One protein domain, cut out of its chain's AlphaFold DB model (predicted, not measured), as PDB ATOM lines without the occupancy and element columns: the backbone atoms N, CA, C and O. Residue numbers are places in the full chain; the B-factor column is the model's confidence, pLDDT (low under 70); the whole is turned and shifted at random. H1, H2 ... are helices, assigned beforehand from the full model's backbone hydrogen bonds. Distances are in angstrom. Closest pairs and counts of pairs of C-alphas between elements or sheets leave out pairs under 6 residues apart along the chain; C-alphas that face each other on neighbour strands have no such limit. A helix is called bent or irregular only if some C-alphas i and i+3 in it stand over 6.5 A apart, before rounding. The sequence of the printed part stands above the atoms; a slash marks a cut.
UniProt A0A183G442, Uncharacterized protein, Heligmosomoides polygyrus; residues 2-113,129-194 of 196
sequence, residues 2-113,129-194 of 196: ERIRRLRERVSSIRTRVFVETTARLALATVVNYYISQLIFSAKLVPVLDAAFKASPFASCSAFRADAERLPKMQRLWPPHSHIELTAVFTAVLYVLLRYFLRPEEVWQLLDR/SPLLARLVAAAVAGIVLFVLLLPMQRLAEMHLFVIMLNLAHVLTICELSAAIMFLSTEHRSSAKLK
ATOM      1  N   GLU A   2     255.863 270.322 350.504       75.38
ATOM      2  CA  GLU A   2     254.386 270.398 350.532       75.38
ATOM      3  C   GLU A   2     253.720 270.990 349.271       75.38
ATOM      4  O   GLU A   2     252.629 270.578 348.877       75.38
ATOM      5  N   ARG A   3     254.384 271.938 348.593       70.56
ATOM      6  CA  ARG A   3     253.898 272.499 347.317       70.56
ATOM      7  C   ARG A   3     253.925 271.475 346.181       70.56
ATOM      8  O   ARG A   3     252.991 271.439 345.392       70.56
ATOM      9  N   ILE A   4     254.949 270.620 346.136       76.44
ATOM     10  CA  ILE A   4     255.100 269.569 345.115       76.44
ATOM     11  C   ILE A   4     254.058 268.465 345.342       76.44
ATOM     12  O   ILE A   4     253.443 268.003 344.384       76.44
ATOM     13  N   ARG A   5     253.788 268.107 346.606       79.50
ATOM     14  CA  ARG A   5     252.731 267.152 346.979       79.50
ATOM     15  C   ARG A   5     251.350 267.625 346.522       79.50
ATOM     16  O   ARG A   5     250.667 266.905 345.800       79.50
ATOM     17  N   ARG A   6     250.994 268.876 346.833       74.44
ATOM     18  CA  ARG A   6     249.730 269.492 346.391       74.44
ATOM     19  C   ARG A   6     249.624 269.609 344.872       74.44
ATOM     20  O   ARG A   6     248.538 269.443 344.323       74.44
ATOM     21  N   LEU A   7     250.733 269.874 344.177       70.06
ATOM     22  CA  LEU A   7     250.751 269.904 342.714       70.06
ATOM     23  C   LEU A   7     250.504 268.510 342.128       70.06
ATOM     24  O   LEU A   7     249.689 268.371 341.222       70.06
ATOM     25  N   ARG A   8     251.139 267.472 342.686       77.38
ATOM     26  CA  ARG A   8     250.935 266.074 342.280       77.38
ATOM     27  C   ARG A   8     249.489 265.629 342.492       77.38
ATOM     28  O   ARG A   8     248.915 265.056 341.576       77.38
ATOM     29  N   GLU A   9     248.898 265.944 343.644       73.25
ATOM     30  CA  GLU A   9     247.494 265.640 343.966       73.25
ATOM     31  C   GLU A   9     246.511 266.386 343.042       73.25
ATOM     32  O   GLU A   9     245.519 265.819 342.575       73.25
ATOM     33  N   ARG A  10     246.800 267.649 342.697       60.97
ATOM     34  CA  ARG A  10     246.017 268.413 341.708       60.97
ATOM     35  C   ARG A  10     246.138 267.822 340.303       60.97
ATOM     36  O   ARG A  10     245.133 267.659 339.623       60.97
ATOM     37  N   VAL A  11     247.340 267.448 339.871       70.69
ATOM     38  CA  VAL A  11     247.556 266.827 338.556       70.69
ATOM     39  C   VAL A  11     246.891 265.448 338.479       70.69
ATOM     40  O   VAL A  11     246.240 265.143 337.480       70.69
ATOM     41  N   SER A  12     246.984 264.629 339.533       71.50
ATOM     42  CA  SER A  12     246.339 263.314 339.572       71.50
ATOM     43  C   SER A  12     244.816 263.422 339.578       71.50
ATOM     44  O   SER A  12     244.162 262.730 338.806       71.50
ATOM     45  N   SER A  13     244.244 264.329 340.374       67.38
ATOM     46  CA  SER A  13     242.789 264.546 340.420       67.38
ATOM     47  C   SER A  13     242.230 265.095 339.104       67.38
ATOM     48  O   SER A  13     241.163 264.659 338.667       67.38
ATOM     49  N   ILE A  14     242.964 265.978 338.413       68.19
ATOM     50  CA  ILE A  14     242.613 266.430 337.057       68.19
ATOM     51  C   ILE A  14     242.604 265.244 336.085       68.19
ATOM     52  O   ILE A  14     241.656 265.098 335.312       68.19
ATOM     53  N   ARG A  15     243.615 264.368 336.147       75.00
ATOM     54  CA  ARG A  15     243.718 263.196 335.268       75.00
ATOM     55  C   ARG A  15     242.583 262.198 335.507       75.00
ATOM     56  O   ARG A  15     241.972 261.748 334.541       75.00
ATOM     57  N   THR A  16     242.251 261.917 336.768       80.00
ATOM     58  CA  THR A  16     241.141 261.023 337.132       80.00
ATOM     59  C   THR A  16     239.798 261.594 336.697       80.00
ATOM     60  O   THR A  16     238.989 260.875 336.121       80.00
ATOM     61  N   ARG A  17     239.564 262.898 336.897       81.31
ATOM     62  CA  ARG A  17     238.316 263.540 336.463       81.31
ATOM     63  C   ARG A  17     238.133 263.455 334.951       81.31
ATOM     64  O   ARG A  17     237.056 263.083 334.506       81.31
ATOM     65  N   VAL A  18     239.173 263.769 334.173       81.94
ATOM     66  CA  VAL A  18     239.120 263.667 332.705       81.94
ATOM     67  C   VAL A  18     238.861 262.224 332.276       81.94
ATOM     68  O   VAL A  18     238.016 261.995 331.420       81.94
ATOM     69  N   PHE A  19     239.522 261.253 332.908       83.81
ATOM     70  CA  PHE A  19     239.313 259.836 332.617       83.81
ATOM     71  C   PHE A  19     237.868 259.381 332.880       83.81
ATOM     72  O   PHE A  19     237.247 258.776 332.005       83.81
ATOM     73  N   VAL A  20     237.308 259.708 334.049       87.94
ATOM     74  CA  VAL A  20     235.919 259.370 334.407       87.94
ATOM     75  C   VAL A  20     234.932 260.040 333.452       87.94
ATOM     76  O   VAL A  20     234.011 259.397 332.960       87.94
ATOM     77  N   GLU A  21     235.150 261.316 333.139       88.25
ATOM     78  CA  GLU A  21     234.307 262.095 332.232       88.25
ATOM     79  C   GLU A  21     234.319 261.520 330.805       88.25
ATOM     80  O   GLU A  21     233.265 261.358 330.192       88.25
ATOM     81  N   THR A  22     235.494 261.149 330.285       87.88
ATOM     82  CA  THR A  22     235.622 260.481 328.983       87.88
ATOM     83  C   THR A  22     234.952 259.109 328.988       87.88
ATOM     84  O   THR A  22     234.227 258.796 328.048       87.88
ATOM     85  N   THR A  23     235.136 258.320 330.046       90.69
ATOM     86  CA  THR A  23     234.533 256.984 330.166       90.69
ATOM     87  C   THR A  23     233.007 257.063 330.210       90.69
ATOM     88  O   THR A  23     232.331 256.331 329.493       90.69
ATOM     89  N   ALA A  24     232.453 257.998 330.988       92.62
ATOM     90  CA  ALA A  24     231.011 258.207 331.081       92.62
ATOM     91  C   ALA A  24     230.403 258.634 329.737       92.62
ATOM     92  O   ALA A  24     229.363 258.112 329.336       92.62
ATOM     93  N   ARG A  25     231.067 259.540 329.004       92.25
ATOM     94  CA  ARG A  25     230.624 259.943 327.660       92.25
ATOM     95  C   ARG A  25     230.697 258.802 326.661       92.25
ATOM     96  O   ARG A  25     229.772 258.645 325.874       92.25
ATOM     97  N   LEU A  26     231.761 258.001 326.710       92.81
ATOM     98  CA  LEU A  26     231.920 256.855 325.824       92.81
ATOM     99  C   LEU A  26     230.818 255.819 326.069       92.81
ATOM    100  O   LEU A  26     230.222 255.322 325.115       92.81
ATOM    101  N   ALA A  27     230.504 255.543 327.337       94.06
ATOM    102  CA  ALA A  27     229.403 254.664 327.717       94.06
ATOM    103  C   ALA A  27     228.052 255.213 327.231       94.06
ATOM    104  O   ALA A  27     227.285 254.482 326.608       94.06
ATOM    105  N   LEU A  28     227.788 256.508 327.440       95.19
ATOM    106  CA  LEU A  28     226.563 257.155 326.970       95.19
ATOM    107  C   LEU A  28     226.432 257.088 325.443       95.19
ATOM    108  O   LEU A  28     225.396 256.657 324.944       95.19
ATOM    109  N   ALA A  29     227.480 257.465 324.706       93.62
ATOM    110  CA  ALA A  29     227.500 257.398 323.248       93.62
ATOM    111  C   ALA A  29     227.262 255.965 322.756       93.62
ATOM    112  O   ALA A  29     226.430 255.749 321.885       93.62
ATOM    113  N   THR A  30     227.907 254.977 323.379       93.69
ATOM    114  CA  THR A  30     227.713 253.557 323.057       93.69
ATOM    115  C   THR A  30     226.256 253.128 323.235       93.69
ATOM    116  O   THR A  30     225.683 252.517 322.336       93.69
ATOM    117  N   VAL A  31     225.637 253.465 324.372       94.88
ATOM    118  CA  VAL A  31     224.242 253.112 324.670       94.88
ATOM    119  C   VAL A  31     223.285 253.781 323.684       94.88
ATOM    120  O   VAL A  31     222.414 253.115 323.123       94.88
ATOM    121  N   VAL A  32     223.463 255.079 323.434       93.69
ATOM    122  CA  VAL A  32     222.645 255.843 322.481       93.69
ATOM    123  C   VAL A  32     222.764 255.253 321.075       93.69
ATOM    124  O   VAL A  32     221.750 254.936 320.456       93.69
ATOM    125  N   ASN A  33     223.989 255.024 320.600       92.44
ATOM    126  CA  ASN A  33     224.251 254.444 319.285       92.44
ATOM    127  C   ASN A  33     223.645 253.044 319.145       92.44
ATOM    128  O   ASN A  33     223.081 252.718 318.100       92.44
ATOM    129  N   TYR A  34     223.731 252.224 320.195       92.12
ATOM    130  CA  TYR A  34     223.170 250.879 320.199       92.12
ATOM    131  C   TYR A  34     221.653 250.927 320.008       92.12
ATOM    132  O   TYR A  34     221.136 250.335 319.063       92.12
ATOM    133  N   TYR A  35     220.937 251.693 320.835       91.19
ATOM    134  CA  TYR A  35     219.478 251.773 320.745       91.19
ATOM    135  C   TYR A  35     218.982 252.454 319.468       91.19
ATOM    136  O   TYR A  35     217.969 252.029 318.914       91.19
ATOM    137  N   ILE A  36     219.698 253.457 318.952       89.44
ATOM    138  CA  ILE A  36     219.375 254.065 317.654       89.44
ATOM    139  C   ILE A  36     219.523 253.042 316.528       89.44
ATOM    140  O   ILE A  36     218.645 252.946 315.675       89.44
ATOM    141  N   SER A  37     220.580 252.229 316.557       87.50
ATOM    142  CA  SER A  37     220.767 251.149 315.583       87.50
ATOM    143  C   SER A  37     219.636 250.123 315.657       87.50
ATOM    144  O   SER A  37     219.079 249.746 314.630       87.50
ATOM    145  N   GLN A  38     219.235 249.722 316.869       87.19
ATOM    146  CA  GLN A  38     218.080 248.838 317.066       87.19
ATOM    147  C   GLN A  38     216.793 249.444 316.501       87.19
ATOM    148  O   GLN A  38     215.989 248.736 315.903       87.19
ATOM    149  N   LEU A  39     216.589 250.749 316.696       85.38
ATOM    150  CA  LEU A  39     215.389 251.450 316.257       85.38
ATOM    151  C   LEU A  39     215.330 251.577 314.732       85.38
ATOM    152  O   LEU A  39     214.290 251.274 314.153       85.38
ATOM    153  N   ILE A  40     216.438 251.961 314.091       81.44
ATOM    154  CA  ILE A  40     216.531 252.139 312.633       81.44
ATOM    155  C   ILE A  40     216.265 250.831 311.885       81.44
ATOM    156  O   ILE A  40     215.568 250.831 310.872       81.44
ATOM    157  N   PHE A  41     216.742 249.702 312.408       76.88
ATOM    158  CA  PHE A  41     216.514 248.389 311.796       76.88
ATOM    159  C   PHE A  41     215.354 247.612 312.436       76.88
ATOM    160  O   PHE A  41     215.200 246.410 312.201       76.88
ATOM    161  N   SER A  42     214.508 248.279 313.229       79.62
ATOM    162  CA  SER A  42     213.359 247.655 313.889       79.62
ATOM    163  C   SER A  42     212.221 247.363 312.917       79.62
ATOM    164  O   SER A  42     211.888 248.165 312.045       79.62
ATOM    165  N   ALA A  43     211.518 246.251 313.155       74.00
ATOM    166  CA  ALA A  43     210.364 245.854 312.340       74.00
ATOM    167  C   ALA A  43     209.223 246.863 312.481       74.00
ATOM    168  O   ALA A  43     208.424 247.062 311.572       74.00
ATOM    169  N   LYS A  44     209.187 247.540 313.632       79.56
ATOM    170  CA  LYS A  44     208.203 248.568 313.961       79.56
ATOM    171  C   LYS A  44     208.416 249.857 313.169       79.56
ATOM    172  O   LYS A  44     207.469 250.621 313.025       79.56
ATOM    173  N   LEU A  45     209.627 250.098 312.658       77.31
ATOM    174  CA  LEU A  45     209.932 251.293 311.876       77.31
ATOM    175  C   LEU A  45     209.512 251.143 310.408       77.31
ATOM    176  O   LEU A  45     209.179 252.132 309.767       77.31
ATOM    177  N   VAL A  46     209.440 249.912 309.894       74.00
ATOM    178  CA  VAL A  46     209.010 249.611 308.518       74.00
ATOM    179  C   VAL A  46     207.674 250.270 308.134       74.00
ATOM    180  O   VAL A  46     207.659 250.976 307.127       74.00
ATOM    181  N   PRO A  47     206.569 250.130 308.897       77.00
ATOM    182  CA  PRO A  47     205.307 250.784 308.543       77.00
ATOM    183  C   PRO A  47     205.383 252.316 308.611       77.00
ATOM    184  O   PRO A  47     204.705 252.997 307.848       77.00
ATOM    185  N   VAL A  48     206.223 252.870 309.493       81.69
ATOM    186  CA  VAL A  48     206.440 254.322 309.597       81.69
ATOM    187  C   VAL A  48     207.200 254.837 308.375       81.69
ATOM    188  O   VAL A  48     206.810 255.850 307.801       81.69
ATOM    189  N   LEU A  49     208.249 254.128 307.950       76.12
ATOM    190  CA  LEU A  49     209.017 254.456 306.748       76.12
ATOM    191  C   LEU A  49     208.169 254.321 305.482       76.12
ATOM    192  O   LEU A  49     208.232 255.194 304.624       76.12
ATOM    193  N   ASP A  50     207.338 253.280 305.387       75.38
ATOM    194  CA  ASP A  50     206.402 253.098 304.271       75.38
ATOM    195  C   ASP A  50     205.372 254.242 304.201       75.38
ATOM    196  O   ASP A  50     205.142 254.813 303.134       75.38
ATOM    197  N   ALA A  51     204.805 254.654 305.341       79.62
ATOM    198  CA  ALA A  51     203.878 255.784 305.407       79.62
ATOM    199  C   ALA A  51     204.554 257.124 305.062       79.62
ATOM    200  O   ALA A  51     204.024 257.896 304.261       79.62
ATOM    201  N   ALA A  52     205.737 257.386 305.624       78.50
ATOM    202  CA  ALA A  52     206.517 258.586 305.331       78.50
ATOM    203  C   ALA A  52     206.913 258.651 303.852       78.50
ATOM    204  O   ALA A  52     206.860 259.716 303.240       78.50
ATOM    205  N   PHE A  53     207.251 257.507 303.252       74.00
ATOM    206  CA  PHE A  53     207.580 257.437 301.838       74.00
ATOM    207  C   PHE A  53     206.372 257.730 300.945       74.00
ATOM    208  O   PHE A  53     206.477 258.543 300.025       74.00
ATOM    209  N   LYS A  54     205.210 257.136 301.241       75.31
ATOM    210  CA  LYS A  54     203.954 257.414 300.523       75.31
ATOM    211  C   LYS A  54     203.536 258.883 300.607       75.31
ATOM    212  O   LYS A  54     202.928 259.386 299.669       75.31
ATOM    213  N   ALA A  55     203.875 259.563 301.701       81.00
ATOM    214  CA  ALA A  55     203.638 260.994 301.887       81.00
ATOM    215  C   ALA A  55     204.710 261.892 301.235       81.00
ATOM    216  O   ALA A  55     204.547 263.110 301.190       81.00
ATOM    217  N   SER A  56     205.815 261.319 300.754       77.94
ATOM    218  CA  SER A  56     206.924 262.072 300.172       77.94
ATOM    219  C   SER A  56     206.666 262.432 298.699       77.94
ATOM    220  O   SER A  56     205.969 261.700 297.991       77.94
ATOM    221  N   PRO A  57     207.299 263.499 298.173       76.88
ATOM    222  CA  PRO A  57     207.221 263.841 296.749       76.88
ATOM    223  C   PRO A  57     207.836 262.772 295.828       76.88
ATOM    224  O   PRO A  57     207.655 262.824 294.615       76.88
ATOM    225  N   PHE A  58     208.542 261.784 296.386       70.31
ATOM    226  CA  PHE A  58     209.178 260.699 295.645       70.31
ATOM    227  C   PHE A  58     208.276 259.467 295.474       70.31
ATOM    228  O   PHE A  58     208.704 258.494 294.856       70.31
ATOM    229  N   ALA A  59     207.031 259.499 295.967       68.31
ATOM    230  CA  ALA A  59     206.096 258.370 295.913       68.31
ATOM    231  C   ALA A  59     205.805 257.857 294.486       68.31
ATOM    232  O   ALA A  59     205.480 256.684 294.299       68.31
ATOM    233  N   SER A  60     205.941 258.712 293.468       69.69
ATOM    234  CA  SER A  60     205.758 258.359 292.054       69.69
ATOM    235  C   SER A  60     206.972 257.665 291.419       69.69
ATOM    236  O   SER A  60     206.867 257.154 290.303       69.69
ATOM    237  N   CYS A  61     208.121 257.612 292.103       69.38
ATOM    238  CA  CYS A  61     209.337 256.995 291.584       69.38
ATOM    239  C   CYS A  61     209.231 255.461 291.619       69.38
ATOM    240  O   CYS A  61     209.216 254.836 292.683       69.38
ATOM    241  N   SER A  62     209.183 254.838 290.438       67.38
ATOM    242  CA  SER A  62     209.023 253.387 290.267       67.38
ATOM    243  C   SER A  62     210.145 252.568 290.916       67.38
ATOM    244  O   SER A  62     209.874 251.501 291.467       67.38
ATOM    245  N   ALA A  63     211.378 253.088 290.914       64.44
ATOM    246  CA  ALA A  63     212.528 252.463 291.565       64.44
ATOM    247  C   ALA A  63     212.331 252.347 293.085       64.44
ATOM    248  O   ALA A  63     212.588 251.305 293.675       64.44
ATOM    249  N   PHE A  64     211.787 253.388 293.712       62.94
ATOM    250  CA  PHE A  64     211.593 253.416 295.159       62.94
ATOM    251  C   PHE A  64     210.370 252.587 295.588       62.94
ATOM    252  O   PHE A  64     210.384 251.926 296.625       62.94
ATOM    253  N   ARG A  65     209.317 252.531 294.762       65.50
ATOM    254  CA  ARG A  65     208.154 251.665 295.020       65.50
ATOM    255  C   ARG A  65     208.527 250.176 295.045       65.50
ATOM    256  O   ARG A  65     208.047 249.449 295.911       65.50
ATOM    257  N   ALA A  66     209.413 249.742 294.145       66.19
ATOM    258  CA  ALA A  66     209.943 248.376 294.134       66.19
ATOM    259  C   ALA A  66     210.794 248.051 295.381       66.19
ATOM    260  O   ALA A  66     210.848 246.893 295.808       66.19
ATOM    261  N   ASP A  67     211.420 249.065 295.983       65.19
ATOM    262  CA  ASP A  67     212.212 248.939 297.210       65.19
ATOM    263  C   ASP A  67     211.343 248.859 298.465       65.19
ATOM    264  O   ASP A  67     211.646 248.085 299.377       65.19
ATOM    265  N   ALA A  68     210.228 249.595 298.499       63.97
ATOM    266  CA  ALA A  68     209.303 249.590 299.627       63.97
ATOM    267  C   ALA A  68     208.705 248.192 299.881       63.97
ATOM    268  O   ALA A  68     208.648 247.726 301.017       63.97
ATOM    269  N   GLU A  69     208.361 247.452 298.824       66.31
ATOM    270  CA  GLU A  69     207.869 246.068 298.934       66.31
ATOM    271  C   GLU A  69     208.941 245.083 299.441       66.31
ATOM    272  O   GLU A  69     208.639 243.960 299.857       66.31
ATOM    273  N   ARG A  70     210.213 245.496 299.436       68.31
ATOM    274  CA  ARG A  70     211.363 244.690 299.859       68.31
ATOM    275  C   ARG A  70     211.889 245.068 301.246       68.31
ATOM    276  O   ARG A  70     212.702 244.311 301.776       68.31
ATOM    277  N   LEU A  71     211.373 246.125 301.882       67.44
ATOM    278  CA  LEU A  71     211.665 246.510 303.275       67.44
ATOM    279  C   LEU A  71     211.637 245.326 304.270       67.44
ATOM    280  O   LEU A  71     212.565 245.208 305.071       67.44
ATOM    281  N   PRO A  72     210.671 244.385 304.215       68.69
ATOM    282  CA  PRO A  72     210.668 243.227 305.115       68.69
ATOM    283  C   PRO A  72     211.847 242.260 304.900       68.69
ATOM    284  O   PRO A  72     212.253 241.556 305.824       68.69
ATOM    285  N   LYS A  73     212.422 242.207 303.687       69.31
ATOM    286  CA  LYS A  73     213.602 241.376 303.380       69.31
ATOM    287  C   LYS A  73     214.881 241.973 303.968       69.31
ATOM    288  O   LYS A  73     215.764 241.211 304.354       69.31
ATOM    289  N   MET A  74     214.949 243.300 304.099       67.31
ATOM    290  CA  MET A  74     216.088 244.011 304.689       67.31
ATOM    291  C   MET A  74     216.400 243.498 306.097       67.31
ATOM    292  O   MET A  74     217.548 243.200 306.399       67.31
ATOM    293  N   GLN A  75     215.380 243.279 306.926       68.19
ATOM    294  CA  GLN A  75     215.576 242.788 308.294       68.19
ATOM    295  C   GLN A  75     216.096 241.355 308.378       68.19
ATOM    296  O   GLN A  75     216.747 240.987 309.351       68.19
ATOM    297  N   ARG A  76     215.787 240.526 307.375       70.38
ATOM    298  CA  ARG A  76     216.302 239.155 307.315       70.38
ATOM    299  C   ARG A  76     217.779 239.136 306.945       70.38
ATOM    300  O   ARG A  76     218.503 238.269 307.415       70.38
ATOM    301  N   LEU A  77     218.201 240.064 306.089       67.81
ATOM    302  CA  LEU A  77     219.576 240.141 305.602       67.81
ATOM    303  C   LEU A  77     220.483 240.920 306.562       67.81
ATOM    304  O   LEU A  77     221.648 240.569 306.708       67.81
ATOM    305  N   TRP A  78     219.946 241.953 307.209       67.31
ATOM    306  CA  TRP A  78     220.644 242.858 308.118       67.31
ATOM    307  C   TRP A  78     219.840 243.020 309.419       67.31
ATOM    308  O   TRP A  78     219.208 244.054 309.649       67.31
ATOM    309  N   PRO A  79     219.806 241.981 310.273       69.62
ATOM    310  CA  PRO A  79     219.200 242.110 311.585       69.62
ATOM    311  C   PRO A  79     220.012 243.100 312.433       69.62
ATOM    312  O   PRO A  79     221.239 243.172 312.301       69.62
ATOM    313  N   PRO A  80     219.359 243.848 313.334       70.44
ATOM    314  CA  PRO A  80     220.084 244.702 314.256       70.44
ATOM    315  C   PRO A  80     221.033 243.858 315.120       70.44
ATOM    316  O   PRO A  80     220.693 242.753 315.549       70.44
ATOM    317  N   HIS A  81     222.239 244.373 315.369       74.69
ATOM    318  CA  HIS A  81     223.263 243.650 316.125       74.69
ATOM    319  C   HIS A  81     222.759 243.268 317.520       74.69
ATOM    320  O   HIS A  81     222.359 244.130 318.292       74.69
ATOM    321  N   SER A  82     222.812 241.987 317.876       77.06
ATOM    322  CA  SER A  82     222.308 241.483 319.162       77.06
ATOM    323  C   SER A  82     223.155 241.892 320.370       77.06
ATOM    324  O   SER A  82     222.691 241.791 321.505       77.06
ATOM    325  N   HIS A  83     224.393 242.336 320.145       84.56
ATOM    326  CA  HIS A  83     225.368 242.600 321.198       84.56
ATOM    327  C   HIS A  83     225.882 244.037 321.136       84.56
ATOM    328  O   HIS A  83     226.282 244.531 320.082       84.56
ATOM    329  N   ILE A  84     225.920 244.689 322.299       89.44
ATOM    330  CA  ILE A  84     226.393 246.071 322.461       89.44
ATOM    331  C   ILE A  84     227.915 246.213 322.288       89.44
ATOM    332  O   ILE A  84     228.416 247.306 322.030       89.44
ATOM    333  N   GLU A  85     228.658 245.112 322.402       89.00
ATOM    334  CA  GLU A  85     230.125 245.077 322.372       89.00
ATOM    335  C   GLU A  85     230.696 245.668 321.080       89.00
ATOM    336  O   GLU A  85     231.610 246.491 321.125       89.00
ATOM    337  N   LEU A  86     230.108 245.326 319.930       86.31
ATOM    338  CA  LEU A  86     230.540 245.857 318.638       86.31
ATOM    339  C   LEU A  86     230.341 247.376 318.569       86.31
ATOM    340  O   LEU A  86     231.214 248.099 318.092       86.31
ATOM    341  N   THR A  87     229.223 247.874 319.106       88.81
ATOM    342  CA  THR A  87     228.957 249.313 319.208       88.81
ATOM    343  C   THR A  87     229.957 250.000 320.135       88.81
ATOM    344  O   THR A  87     230.399 251.110 319.836       88.81
ATOM    345  N   ALA A  88     230.360 249.348 321.229       91.00
ATOM    346  CA  ALA A  88     231.355 249.879 322.157       91.00
ATOM    347  C   ALA A  88     232.729 250.012 321.488       91.00
ATOM    348  O   ALA A  88     233.342 251.080 321.541       91.00
ATOM    349  N   VAL A  89     233.180 248.956 320.799       91.94
ATOM    350  CA  VAL A  89     234.442 248.952 320.044       91.94
ATOM    351  C   VAL A  89     234.417 250.025 318.959       91.94
ATOM    352  O   VAL A  89     235.337 250.838 318.888       91.94
ATOM    353  N   PHE A  90     233.344 250.087 318.167       90.19
ATOM    354  CA  PHE A  90     233.167 251.110 317.139       90.19
ATOM    355  C   PHE A  90     233.273 252.527 317.719       90.19
ATOM    356  O   PHE A  90     234.056 253.344 317.235       90.19
ATOM    357  N   THR A  91     232.525 252.811 318.788       91.62
ATOM    358  CA  THR A  91     232.478 254.145 319.409       91.62
ATOM    359  C   THR A  91     233.844 254.534 319.986       91.62
ATOM    360  O   THR A  91     234.267 255.684 319.863       91.62
ATOM    361  N   ALA A  92     234.577 253.577 320.566       92.31
ATOM    362  CA  ALA A  92     235.926 253.797 321.085       92.31
ATOM    363  C   ALA A  92     236.937 254.098 319.969       92.31
ATOM    364  O   ALA A  92     237.702 255.059 320.077       92.31
ATOM    365  N   VAL A  93     236.917 253.320 318.883       91.75
ATOM    366  CA  VAL A  93     237.786 253.538 317.716       91.75
ATOM    367  C   VAL A  93     237.499 254.896 317.082       91.75
ATOM    368  O   VAL A  93     238.429 255.664 316.836       91.75
ATOM    369  N   LEU A  94     236.221 255.236 316.890       90.69
ATOM    370  CA  LEU A  94     235.816 256.531 316.351       90.69
ATOM    371  C   LEU A  94     236.282 257.686 317.246       90.69
ATOM    372  O   LEU A  94     236.817 258.676 316.745       90.69
ATOM    373  N   TYR A  95     236.142 257.559 318.568       90.69
ATOM    374  CA  TYR A  95     236.664 258.553 319.504       90.69
ATOM    375  C   TYR A  95     238.177 258.744 319.351       90.69
ATOM    376  O   TYR A  95     238.635 259.883 319.280       90.69
ATOM    377  N   VAL A  96     238.952 257.657 319.286       89.56
ATOM    378  CA  VAL A  96     240.411 257.726 319.111       89.56
ATOM    379  C   VAL A  96     240.762 258.420 317.796       89.56
ATOM    380  O   VAL A  96     241.603 259.321 317.782       89.56
ATOM    381  N   LEU A  97     240.077 258.062 316.711       87.88
ATOM    382  CA  LEU A  97     240.274 258.656 315.393       87.88
ATOM    383  C   LEU A  97     240.008 260.171 315.413       87.88
ATOM    384  O   LEU A  97     240.883 260.963 315.064       87.88
ATOM    385  N   LEU A  98     238.851 260.590 315.930       86.94
ATOM    386  CA  LEU A  98     238.474 262.004 316.017       86.94
ATOM    387  C   LEU A  98     239.331 262.802 317.008       86.94
ATOM    388  O   LEU A  98     239.568 263.992 316.815       86.94
ATOM    389  N   ARG A  99     239.788 262.181 318.097       85.75
ATOM    390  CA  ARG A  99     240.561 262.875 319.134       85.75
ATOM    391  C   ARG A  99     242.023 263.065 318.748       85.75
ATOM    392  O   ARG A  99     242.586 264.107 319.083       85.75
ATOM    393  N   TYR A 100     242.640 262.056 318.137       83.12
ATOM    394  CA  TYR A 100     244.091 262.010 317.959       83.12
ATOM    395  C   TYR A 100     244.540 262.204 316.513       83.12
ATOM    396  O   TYR A 100     245.612 262.775 316.319       83.12
ATOM    397  N   PHE A 101     243.735 261.777 315.536       80.19
ATOM    398  CA  PHE A 101     244.105 261.793 314.118       80.19
ATOM    399  C   PHE A 101     243.402 262.888 313.307       80.19
ATOM    400  O   PHE A 101     243.964 263.344 312.322       80.19
ATOM    401  N   LEU A 102     242.204 263.329 313.709       79.69
ATOM    402  CA  LEU A 102     241.451 264.385 313.016       79.69
ATOM    403  C   LEU A 102     241.323 265.634 313.890       79.69
ATOM    404  O   LEU A 102     240.264 265.935 314.447       79.69
ATOM    405  N   ARG A 103     242.434 266.362 314.045       79.94
ATOM    406  CA  ARG A 103     242.450 267.566 314.883       79.94
ATOM    407  C   ARG A 103     241.636 268.696 314.236       79.94
ATOM    408  O   ARG A 103     241.768 268.917 313.032       79.94
ATOM    409  N   PRO A 104     240.833 269.450 315.013       79.62
ATOM    410  CA  PRO A 104     240.007 270.548 314.499       79.62
ATOM    411  C   PRO A 104     240.771 271.552 313.628       79.62
ATOM    412  O   PRO A 104     240.255 272.032 312.622       79.62
ATOM    413  N   GLU A 105     242.005 271.867 314.014       80.69
ATOM    414  CA  GLU A 105     242.850 272.848 313.341       80.69
ATOM    415  C   GLU A 105     243.270 272.363 311.947       80.69
ATOM    416  O   GLU A 105     243.224 273.125 310.983       80.69
ATOM    417  N   GLU A 106     243.627 271.084 311.833       81.94
ATOM    418  CA  GLU A 106     244.019 270.442 310.574       81.94
ATOM    419  C   GLU A 106     242.824 270.334 309.619       81.94
ATOM    420  O   GLU A 106     242.955 270.602 308.426       81.94
ATOM    421  N   VAL A 107     241.637 270.028 310.156       80.75
ATOM    422  CA  VAL A 107     240.383 269.971 309.389       80.75
ATOM    423  C   VAL A 107     240.062 271.330 308.779       80.75
ATOM    424  O   VAL A 107     239.779 271.418 307.585       80.75
ATOM    425  N   TRP A 108     240.165 272.411 309.557       82.69
ATOM    426  CA  TRP A 108     239.933 273.753 309.028       82.69
ATOM    427  C   TRP A 108     240.961 274.166 307.978       82.69
ATOM    428  O   TRP A 108     240.589 274.768 306.976       82.69
ATOM    429  N   GLN A 109     242.238 273.826 308.169       82.69
ATOM    430  CA  GLN A 109     243.272 274.094 307.167       82.69
ATOM    431  C   GLN A 109     243.016 273.339 305.856       82.69
ATOM    432  O   GLN A 109     243.247 273.886 304.779       82.69
ATOM    433  N   LEU A 110     242.538 272.095 305.931       82.12
ATOM    434  CA  LEU A 110     242.159 271.307 304.758       82.12
ATOM    435  C   LEU A 110     240.942 271.903 304.047       82.12
ATOM    436  O   LEU A 110     240.988 272.087 302.833       82.12
ATOM    437  N   LEU A 111     239.890 272.255 304.791       80.50
ATOM    438  CA  LEU A 111     238.694 272.892 304.234       80.50
ATOM    439  C   LEU A 111     239.028 274.221 303.561       80.50
ATOM    440  O   LEU A 111     238.582 274.456 302.443       80.50
ATOM    441  N   ASP A 112     239.868 275.049 304.182       81.44
ATOM    442  CA  ASP A 112     240.338 276.293 303.576       81.44
ATOM    443  C   ASP A 112     241.073 276.055 302.266       81.44
ATOM    444  O   ASP A 112     240.845 276.780 301.309       81.44
ATOM    445  N   ARG A 113     241.968 275.062 302.211       80.88
ATOM    446  CA  ARG A 113     242.716 274.736 300.988       80.88
ATOM    447  C   ARG A 113     241.799 274.245 299.871       80.88
ATOM    448  O   ARG A 113     242.064 274.542 298.712       80.88
ATOM    449  N   SER A 129     234.530 277.261 315.193       80.88
ATOM    450  CA  SER A 129     234.172 276.372 316.300       80.88
ATOM    451  C   SER A 129     234.942 275.044 316.183       80.88
ATOM    452  O   SER A 129     234.903 274.392 315.129       80.88
ATOM    453  N   PRO A 130     235.636 274.609 317.251       81.38
ATOM    454  CA  PRO A 130     236.299 273.312 317.280       81.38
ATOM    455  C   PRO A 130     235.296 272.154 317.265       81.38
ATOM    456  O   PRO A 130     235.634 271.076 316.783       81.38
ATOM    457  N   LEU A 131     234.070 272.349 317.769       83.44
ATOM    458  CA  LEU A 131     233.014 271.344 317.682       83.44
ATOM    459  C   LEU A 131     232.556 271.169 316.240       83.44
ATOM    460  O   LEU A 131     232.513 270.037 315.770       83.44
ATOM    461  N   LEU A 132     232.303 272.264 315.517       85.56
ATOM    462  CA  LEU A 132     231.908 272.186 314.111       85.56
ATOM    463  C   LEU A 132     232.960 271.447 313.271       85.56
ATOM    464  O   LEU A 132     232.608 270.586 312.472       85.56
ATOM    465  N   ALA A 133     234.248 271.698 313.517       85.88
ATOM    466  CA  ALA A 133     235.333 270.960 312.867       85.88
ATOM    467  C   ALA A 133     235.265 269.449 313.141       85.88
ATOM    468  O   ALA A 133     235.516 268.638 312.254       85.88
ATOM    469  N   ARG A 134     234.932 269.064 314.380       87.56
ATOM    470  CA  ARG A 134     234.812 267.656 314.784       87.56
ATOM    471  C   ARG A 134     233.579 266.982 314.204       87.56
ATOM    472  O   ARG A 134     233.671 265.804 313.889       87.56
ATOM    473  N   LEU A 135     232.475 267.708 314.056       89.69
ATOM    474  CA  LEU A 135     231.287 267.218 313.355       89.69
ATOM    475  C   LEU A 135     231.620 266.996 311.876       89.69
ATOM    476  O   LEU A 135     231.460 265.895 311.374       89.69
ATOM    477  N   VAL A 136     232.261 267.959 311.205       89.31
ATOM    478  CA  VAL A 136     232.717 267.760 309.816       89.31
ATOM    479  C   VAL A 136     233.683 266.574 309.695       89.31
ATOM    480  O   VAL A 136     233.546 265.754 308.788       89.31
ATOM    481  N   ALA A 137     234.633 266.430 310.620       89.00
ATOM    482  CA  ALA A 137     235.526 265.274 310.659       89.00
ATOM    483  C   ALA A 137     234.768 263.950 310.854       89.00
ATOM    484  O   ALA A 137     235.117 262.949 310.228       89.00
ATOM    485  N   ALA A 138     233.733 263.940 311.697       90.31
ATOM    486  CA  ALA A 138     232.878 262.783 311.927       90.31
ATOM    487  C   ALA A 138     232.045 262.430 310.691       90.31
ATOM    488  O   ALA A 138     231.985 261.251 310.343       90.31
ATOM    489  N   ALA A 139     231.504 263.420 309.977       91.25
ATOM    490  CA  ALA A 139     230.833 263.225 308.696       91.25
ATOM    491  C   ALA A 139     231.777 262.588 307.669       91.25
ATOM    492  O   ALA A 139     231.436 261.576 307.060       91.25
ATOM    493  N   VAL A 140     232.991 263.128 307.515       89.56
ATOM    494  CA  VAL A 140     233.998 262.581 306.589       89.56
ATOM    495  C   VAL A 140     234.374 261.151 306.977       89.56
ATOM    496  O   VAL A 140     234.373 260.268 306.121       89.56
ATOM    497  N   ALA A 141     234.640 260.889 308.260       88.56
ATOM    498  CA  ALA A 141     234.926 259.542 308.746       88.56
ATOM    499  C   ALA A 141     233.749 258.585 308.490       88.56
ATOM    500  O   ALA A 141     233.963 257.461 308.042       88.56
ATOM    501  N   GLY A 142     232.511 259.035 308.711       89.50
ATOM    502  CA  GLY A 142     231.296 258.281 308.414       89.50
ATOM    503  C   GLY A 142     231.160 257.939 306.931       89.50
ATOM    504  O   GLY A 142     230.891 256.788 306.602       89.50
ATOM    505  N   ILE A 143     231.425 258.893 306.031       89.56
ATOM    506  CA  ILE A 143     231.428 258.661 304.578       89.56
ATOM    507  C   ILE A 143     232.499 257.637 304.201       89.56
ATOM    508  O   ILE A 143     232.208 256.695 303.470       89.56
ATOM    509  N   VAL A 144     233.725 257.778 304.714       88.94
ATOM    510  CA  VAL A 144     234.817 256.830 304.436       88.94
ATOM    511  C   VAL A 144     234.449 255.427 304.916       88.94
ATOM    512  O   VAL A 144     234.563 254.473 304.151       88.94
ATOM    513  N   LEU A 145     233.958 255.291 306.150       87.62
ATOM    514  CA  LEU A 145     233.515 254.009 306.701       87.62
ATOM    515  C   LEU A 145     232.384 253.402 305.870       87.62
ATOM    516  O   LEU A 145     232.428 252.219 305.551       87.62
ATOM    517  N   PHE A 146     231.402 254.209 305.472       87.06
ATOM    518  CA  PHE A 146     230.314 253.765 304.614       87.06
ATOM    519  C   PHE A 146     230.823 253.255 303.261       87.06
ATOM    520  O   PHE A 146     230.466 252.152 302.856       87.06
ATOM    521  N   VAL A 147     231.703 254.010 302.594       86.69
ATOM    522  CA  VAL A 147     232.296 253.624 301.303       86.69
ATOM    523  C   VAL A 147     233.096 252.328 301.421       86.69
ATOM    524  O   VAL A 147     232.977 251.455 300.565       86.69
ATOM    525  N   LEU A 148     233.860 252.157 302.501       84.75
ATOM    526  CA  LEU A 148     234.598 250.919 302.768       84.75
ATOM    527  C   LEU A 148     233.673 249.723 303.033       84.75
ATOM    528  O   LEU A 148     234.052 248.586 302.761       84.75
ATOM    529  N   LEU A 149     232.464 249.968 303.541       80.19
ATOM    530  CA  LEU A 149     231.453 248.943 303.796       80.19
ATOM    531  C   LEU A 149     230.552 248.663 302.583       80.19
ATOM    532  O   LEU A 149     229.883 247.631 302.580       80.19
ATOM    533  N   LEU A 150     230.559 249.503 301.536       76.56
ATOM    534  CA  LEU A 150     229.772 249.299 300.308       76.56
ATOM    535  C   LEU A 150     229.934 247.897 299.689       76.56
ATOM    536  O   LEU A 150     228.915 247.297 299.343       76.56
ATOM    537  N   PRO A 151     231.148 247.311 299.578       67.12
ATOM    538  CA  PRO A 151     231.310 245.967 299.016       67.12
ATOM    539  C   PRO A 151     230.559 244.886 299.807       67.12
ATOM    540  O   PRO A 151     230.109 243.894 299.237       67.12
ATOM    541  N   MET A 152     230.373 245.095 301.114       68.19
ATOM    542  CA  MET A 152     229.656 244.175 302.002       68.19
ATOM    543  C   MET A 152     228.134 244.353 301.940       68.19
ATOM    544  O   MET A 152     227.395 243.499 302.431       68.19
ATOM    545  N   GLN A 153     227.636 245.426 301.318       64.75
ATOM    546  CA  GLN A 153     226.209 245.756 301.277       64.75
ATOM    547  C   GLN A 153     225.408 244.981 300.215       64.75
ATOM    548  O   GLN A 153     224.243 245.296 300.002       64.75
ATOM    549  N   ARG A 154     225.984 243.943 299.577       64.69
ATOM    550  CA  ARG A 154     225.330 243.132 298.523       64.69
ATOM    551  C   ARG A 154     224.537 244.004 297.537       64.69
ATOM    552  O   ARG A 154     223.336 243.823 297.358       64.69
ATOM    553  N   LEU A 155     225.236 244.936 296.883       55.28
ATOM    554  CA  LEU A 155     224.702 245.932 295.934       55.28
ATOM    555  C   LEU A 155     223.771 245.365 294.841       55.28
ATOM    556  O   LEU A 155     222.937 246.092 294.314       55.28
ATOM    557  N   ALA A 156     223.894 244.079 294.499       51.66
ATOM    558  CA  ALA A 156     223.015 243.411 293.535       51.66
ATOM    559  C   ALA A 156     221.639 243.005 294.115       51.66
ATOM    560  O   ALA A 156     220.686 242.815 293.363       51.66
ATOM    561  N   GLU A 157     221.523 242.866 295.441       54.44
ATOM    562  CA  GLU A 157     220.303 242.455 296.151       54.44
ATOM    563  C   GLU A 157     219.637 243.621 296.904       54.44
ATOM    564  O   GLU A 157     218.413 243.619 297.063       54.44
ATOM    565  N   MET A 158     220.419 244.614 297.359       55.69
ATOM    566  CA  MET A 158     219.942 245.747 298.163       55.69
ATOM    567  C   MET A 158     220.117 247.089 297.441       55.69
ATOM    568  O   MET A 158     221.212 247.473 297.038       55.69
ATOM    569  N   HIS A 159     218.986 247.776 297.280       66.19
ATOM    570  CA  HIS A 159     218.786 248.944 296.424       66.19
ATOM    571  C   HIS A 159     219.070 250.272 297.128       66.19
ATOM    572  O   HIS A 159     219.308 250.332 298.338       66.19
ATOM    573  N   LEU A 160     219.008 251.347 296.334       72.00
ATOM    574  CA  LEU A 160     219.342 252.728 296.680       72.00
ATOM    575  C   LEU A 160     218.743 253.175 298.022       72.00
ATOM    576  O   LEU A 160     219.419 253.858 298.783       72.00
ATOM    577  N   PHE A 161     217.529 252.739 298.373       71.56
ATOM    578  CA  PHE A 161     216.932 253.062 299.669       71.56
ATOM    579  C   PHE A 161     217.707 252.496 300.872       71.56
ATOM    580  O   PHE A 161     217.948 253.216 301.837       71.56
ATOM    581  N   VAL A 162     218.134 251.230 300.824       72.81
ATOM    582  CA  VAL A 162     218.897 250.600 301.920       72.81
ATOM    583  C   VAL A 162     220.278 251.232 302.040       72.81
ATOM    584  O   VAL A 162     220.755 251.480 303.142       72.81
ATOM    585  N   ILE A 163     220.892 251.546 300.899       78.75
ATOM    586  CA  ILE A 163     222.162 252.275 300.815       78.75
ATOM    587  C   ILE A 163     222.015 253.639 301.503       78.75
ATOM    588  O   ILE A 163     222.828 253.984 302.358       78.75
ATOM    589  N   MET A 164     220.944 254.378 301.207       80.00
ATOM    590  CA  MET A 164     220.658 255.672 301.835       80.00
ATOM    591  C   MET A 164     220.335 255.548 303.329       80.00
ATOM    592  O   MET A 164     220.794 256.375 304.114       80.00
ATOM    593  N   LEU A 165     219.594 254.516 303.746       80.44
ATOM    594  CA  LEU A 165     219.282 254.271 305.156       80.44
ATOM    595  C   LEU A 165     220.542 253.907 305.953       80.44
ATOM    596  O   LEU A 165     220.755 254.451 307.034       80.44
ATOM    597  N   ASN A 166     221.406 253.051 305.402       82.69
ATOM    598  CA  ASN A 166     222.699 252.710 305.995       82.69
ATOM    599  C   ASN A 166     223.637 253.919 306.036       82.69
ATOM    600  O   ASN A 166     224.330 254.113 307.031       82.69
ATOM    601  N   LEU A 167     223.655 254.752 304.991       87.31
ATOM    602  CA  LEU A 167     224.433 255.990 304.988       87.31
ATOM    603  C   LEU A 167     223.947 256.929 306.094       87.31
ATOM    604  O   LEU A 167     224.749 257.399 306.899       87.31
ATOM    605  N   ALA A 168     222.635 257.159 306.172       88.25
ATOM    606  CA  ALA A 168     222.028 257.982 307.210       88.25
ATOM    607  C   ALA A 168     222.320 257.428 308.612       88.25
ATOM    608  O   ALA A 168     222.646 258.192 309.517       88.25
ATOM    609  N   HIS A 169     222.258 256.107 308.789       88.00
ATOM    610  CA  HIS A 169     222.586 255.425 310.038       88.00
ATOM    611  C   HIS A 169     224.042 255.641 310.458       88.00
ATOM    612  O   HIS A 169     224.281 256.117 311.568       88.00
ATOM    613  N   VAL A 170     225.003 255.362 309.571       89.69
ATOM    614  CA  VAL A 170     226.440 255.536 309.849       89.69
ATOM    615  C   VAL A 170     226.756 256.997 310.166       89.69
ATOM    616  O   VAL A 170     227.429 257.271 311.159       89.69
ATOM    617  N   LEU A 171     226.224 257.940 309.381       92.50
ATOM    618  CA  LEU A 171     226.388 259.371 309.643       92.50
ATOM    619  C   LEU A 171     225.807 259.758 311.004       92.50
ATOM    620  O   LEU A 171     226.495 260.384 311.803       92.50
ATOM    621  N   THR A 172     224.583 259.325 311.314       90.94
ATOM    622  CA  THR A 172     223.917 259.644 312.585       90.94
ATOM    623  C   THR A 172     224.724 259.145 313.782       90.94
ATOM    624  O   THR A 172     224.920 259.894 314.737       90.94
ATOM    625  N   ILE A 173     225.239 257.912 313.735       92.38
ATOM    626  CA  ILE A 173     226.090 257.369 314.805       92.38
ATOM    627  C   ILE A 173     227.372 258.191 314.942       92.38
ATOM    628  O   ILE A 173     227.771 258.525 316.063       92.38
ATOM    629  N   CYS A 174     228.038 258.505 313.830       92.56
ATOM    630  CA  CYS A 174     229.289 259.253 313.859       92.56
ATOM    631  C   CYS A 174     229.098 260.654 314.453       92.56
ATOM    632  O   CYS A 174     229.840 261.041 315.361       92.56
ATOM    633  N   GLU A 175     228.066 261.371 314.007       93.31
ATOM    634  CA  GLU A 175     227.722 262.709 314.495       93.31
ATOM    635  C   GLU A 175     227.335 262.699 315.974       93.31
ATOM    636  O   GLU A 175     227.854 263.494 316.758       93.31
ATOM    637  N   LEU A 176     226.476 261.768 316.399       92.62
ATOM    638  CA  LEU A 176     226.077 261.655 317.803       92.62
ATOM    639  C   LEU A 176     227.262 261.328 318.704       92.62
ATOM    640  O   LEU A 176     227.399 261.913 319.780       92.62
ATOM    641  N   SER A 177     228.152 260.444 318.256       92.62
ATOM    642  CA  SER A 177     229.382 260.129 318.982       92.62
ATOM    643  C   SER A 177     230.258 261.369 319.132       92.62
ATOM    644  O   SER A 177     230.715 261.672 320.234       92.62
ATOM    645  N   ALA A 178     230.462 262.127 318.054       90.94
ATOM    646  CA  ALA A 178     231.239 263.358 318.094       90.94
ATOM    647  C   ALA A 178     230.595 264.407 319.017       90.94
ATOM    648  O   ALA A 178     231.274 264.966 319.882       90.94
ATOM    649  N   ALA A 179     229.285 264.622 318.905       91.38
ATOM    650  CA  ALA A 179     228.544 265.544 319.754       91.38
ATOM    651  C   ALA A 179     228.667 265.157 321.236       91.38
ATOM    652  O   ALA A 179     229.154 265.951 322.041       91.38
ATOM    653  N   ILE A 180     228.328 263.920 321.608       91.75
ATOM    654  CA  ILE A 180     228.365 263.456 323.004       91.75
ATOM    655  C   ILE A 180     229.784 263.543 323.580       91.75
ATOM    656  O   ILE A 180     229.966 263.997 324.713       91.75
ATOM    657  N   MET A 181     230.803 263.147 322.810       89.00
ATOM    658  CA  MET A 181     232.186 263.121 323.291       89.00
ATOM    659  C   MET A 181     232.793 264.520 323.454       89.00
ATOM    660  O   MET A 181     233.668 264.705 324.310       89.00
ATOM    661  N   PHE A 182     232.351 265.506 322.664       86.75
ATOM    662  CA  PHE A 182     233.070 266.773 322.518       86.75
ATOM    663  C   PHE A 182     232.296 268.045 322.886       86.75
ATOM    664  O   PHE A 182     232.962 269.035 323.204       86.75
ATOM    665  N   LEU A 183     230.961 268.027 322.966       82.50
ATOM    666  CA  LEU A 183     230.137 269.202 323.308       82.50
ATOM    667  C   LEU A 183     230.599 269.882 324.611       82.50
ATOM    668  O   LEU A 183     230.797 271.092 324.684       82.50
ATOM    669  N   SER A 184     230.863 269.099 325.656       68.81
ATOM    670  CA  SER A 184     231.275 269.658 326.949       68.81
ATOM    671  C   SER A 184     232.740 270.113 326.983       68.81
ATOM    672  O   SER A 184     233.117 270.914 327.839       68.81
ATOM    673  N   THR A 185     233.589 269.590 326.088       68.06
ATOM    674  CA  THR A 185     234.995 270.022 326.017       68.06
ATOM    675  C   THR A 185     235.119 271.450 325.494       68.06
ATOM    676  O   THR A 185     235.990 272.183 325.954       68.06
ATOM    677  N   GLU A 186     234.210 271.864 324.609       60.12
ATOM    678  CA  GLU A 186     234.125 273.237 324.110       60.12
ATOM    679  C   GLU A 186     233.628 274.192 325.203       60.12
ATOM    680  O   GLU A 186     234.280 275.199 325.470       60.12
ATOM    681  N   HIS A 187     232.573 273.815 325.936       57.12
ATOM    682  CA  HIS A 187     232.024 274.635 327.025       57.12
ATOM    683  C   HIS A 187     233.081 274.993 328.085       57.12
ATOM    684  O   HIS A 187     233.137 276.117 328.580       57.12
ATOM    685  N   ARG A 188     233.989 274.056 328.387       57.94
ATOM    686  CA  ARG A 188     235.089 274.271 329.339       57.94
ATOM    687  C   ARG A 188     236.225 275.132 328.777       57.94
ATOM    688  O   ARG A 188     236.871 275.840 329.542       57.94
ATOM    689  N   SER A 189     236.478 275.064 327.469       56.72
ATOM    690  CA  SER A 189     237.466 275.917 326.794       56.72
ATOM    691  C   SER A 189     236.984 277.366 326.736       56.72
ATOM    692  O   SER A 189     237.745 278.277 327.046       56.72
ATOM    693  N   SER A 190     235.706 277.578 326.413       55.12
ATOM    694  CA  SER A 190     235.092 278.907 326.387       55.12
ATOM    695  C   SER A 190     234.930 279.520 327.781       55.12
ATOM    696  O   SER A 190     235.009 280.736 327.905       55.12
ATOM    697  N   ALA A 191     234.728 278.709 328.826       52.56
ATOM    698  CA  ALA A 191     234.685 279.198 330.207       52.56
ATOM    699  C   ALA A 191     236.054 279.708 330.686       52.56
ATOM    700  O   ALA A 191     236.124 280.775 331.281       52.56
ATOM    701  N   LYS A 192     237.147 279.002 330.361       51.53
ATOM    702  CA  LYS A 192     238.511 279.444 330.708       51.53
ATOM    703  C   LYS A 192     238.919 280.749 330.023       51.53
ATOM    704  O   LYS A 192     239.580 281.560 330.646       51.53
ATOM    705  N   LEU A 193     238.493 280.961 328.778       50.03
ATOM    706  CA  LEU A 193     238.766 282.190 328.018       50.03
ATOM    707  C   LEU A 193     237.996 283.425 328.521       50.03
ATOM    708  O   LEU A 193     238.264 284.521 328.051       50.03
ATOM    709  N   LYS A 194     237.011 283.259 329.415       47.56
ATOM    710  CA  LYS A 194     236.275 284.371 330.044       47.56
ATOM    711  C   LYS A 194     236.794 284.730 331.440       47.56
ATOM    712  O   LYS A 194     236.350 285.728 331.994       47.56
TER     713      LYS A 194
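What this domain is: This is residues 2 to 113 and 129 to 194 of the 196 residues of an uncharacterized protein of Heligmosomoides polygyrus (UniProt A0A183G442). A long helix, H1, runs lengthwise, its residues 2 to 20 sticking out free; the rest of it packs beside H8a, the long arm of the bent helix H8, and H5 crosses both. H7 folds back on H8a in a helical hairpin, while the short helices H2, H3 and H4 gather at the end of the body near the first residues of H8a. The printed part has 178 residues with eight named helices, H1 to H8 in order, and no named strand: the class is all helix. It is loose, with a radius of gyration of the C-alphas of 20.6 A, and elongated, spanning 76 by 41 by 30 A.

Where its parts are: Find C-alpha 2 at (254.386, 270.398, 350.532); from there H1, residues 2 to 40, runs 56.6 A to C-alpha 40 at (216.531, 252.139, 312.633). Next come H2, residues 46 to 54, H3, 62 to 68, and H4, 71 to 77. H5, residues 84 to 101, is 25.1 A long, and H6 holds residues 104 to 113. H7, residues 130 to 153, 33.4 A, is irregular, with C-alphas 148 and 151 7.0 A apart, and has a kink of 32 degrees near residue 147. H8, residues 160 to 192, was assigned as one helix by its hydrogen bonds but is bent, with C-alphas 181 and 184 7.5 A apart: look for H8a, residues 160 to 181, 31.3 A, and H8b, residues 184 to 192, which ends at C-alpha 192 at (238.511, 279.444, 330.708).

How they stand to each other: Start at Ala 29 and Ser 177, the closest C-alphas of H1 and H8a, 5.4 A apart; these helices touch at a shallow tilt of 21 degrees, opposite ways. H5 touches H1 at a steep tilt of 54 degrees, closest at the C-alphas of Thr 30 and Ala 88, 5.3 A. H7 and H8a touch as a hairpin, closest at the C-alphas of Gly 142 and Leu 171, 5.2 A. H6 touches H7 about perpendicular, at 78 degrees, closest at the C-alphas of Pro 104 and Ala 133, 5.0 A. H3 and H8a only just touch, with 3 pairs of C-alphas within 8 A, closest at Asp 67 and Phe 161, 6.7 A. H2 and H4 are close but not clearly touching, their closest C-alphas, Val 46 and Leu 71, 6.6 A apart; H1 and H7 are apart. In H1, H2, H3, H5, H6, H8a and H8b every O i to N i+4 pair is within hydrogen-bond range; H7 has 18 of 20, and H4 has 1 of 3 beside 3 of 4 O i to N i+3 pairs.

The domain as a whole: The C-alphas of Glu 2 and Ser 62, the two farthest apart, are 77.3 A apart. Residues 114 to 128 are not printed, and C-alphas 113 and 129 are 17.6 A apart across the cut. Of the links printed whole, none is long. Mean pLDDT of the printed part is 79.0, and 43 residues are under 70, among them residues 59 to 75, 151 to 159 and 184 to 194.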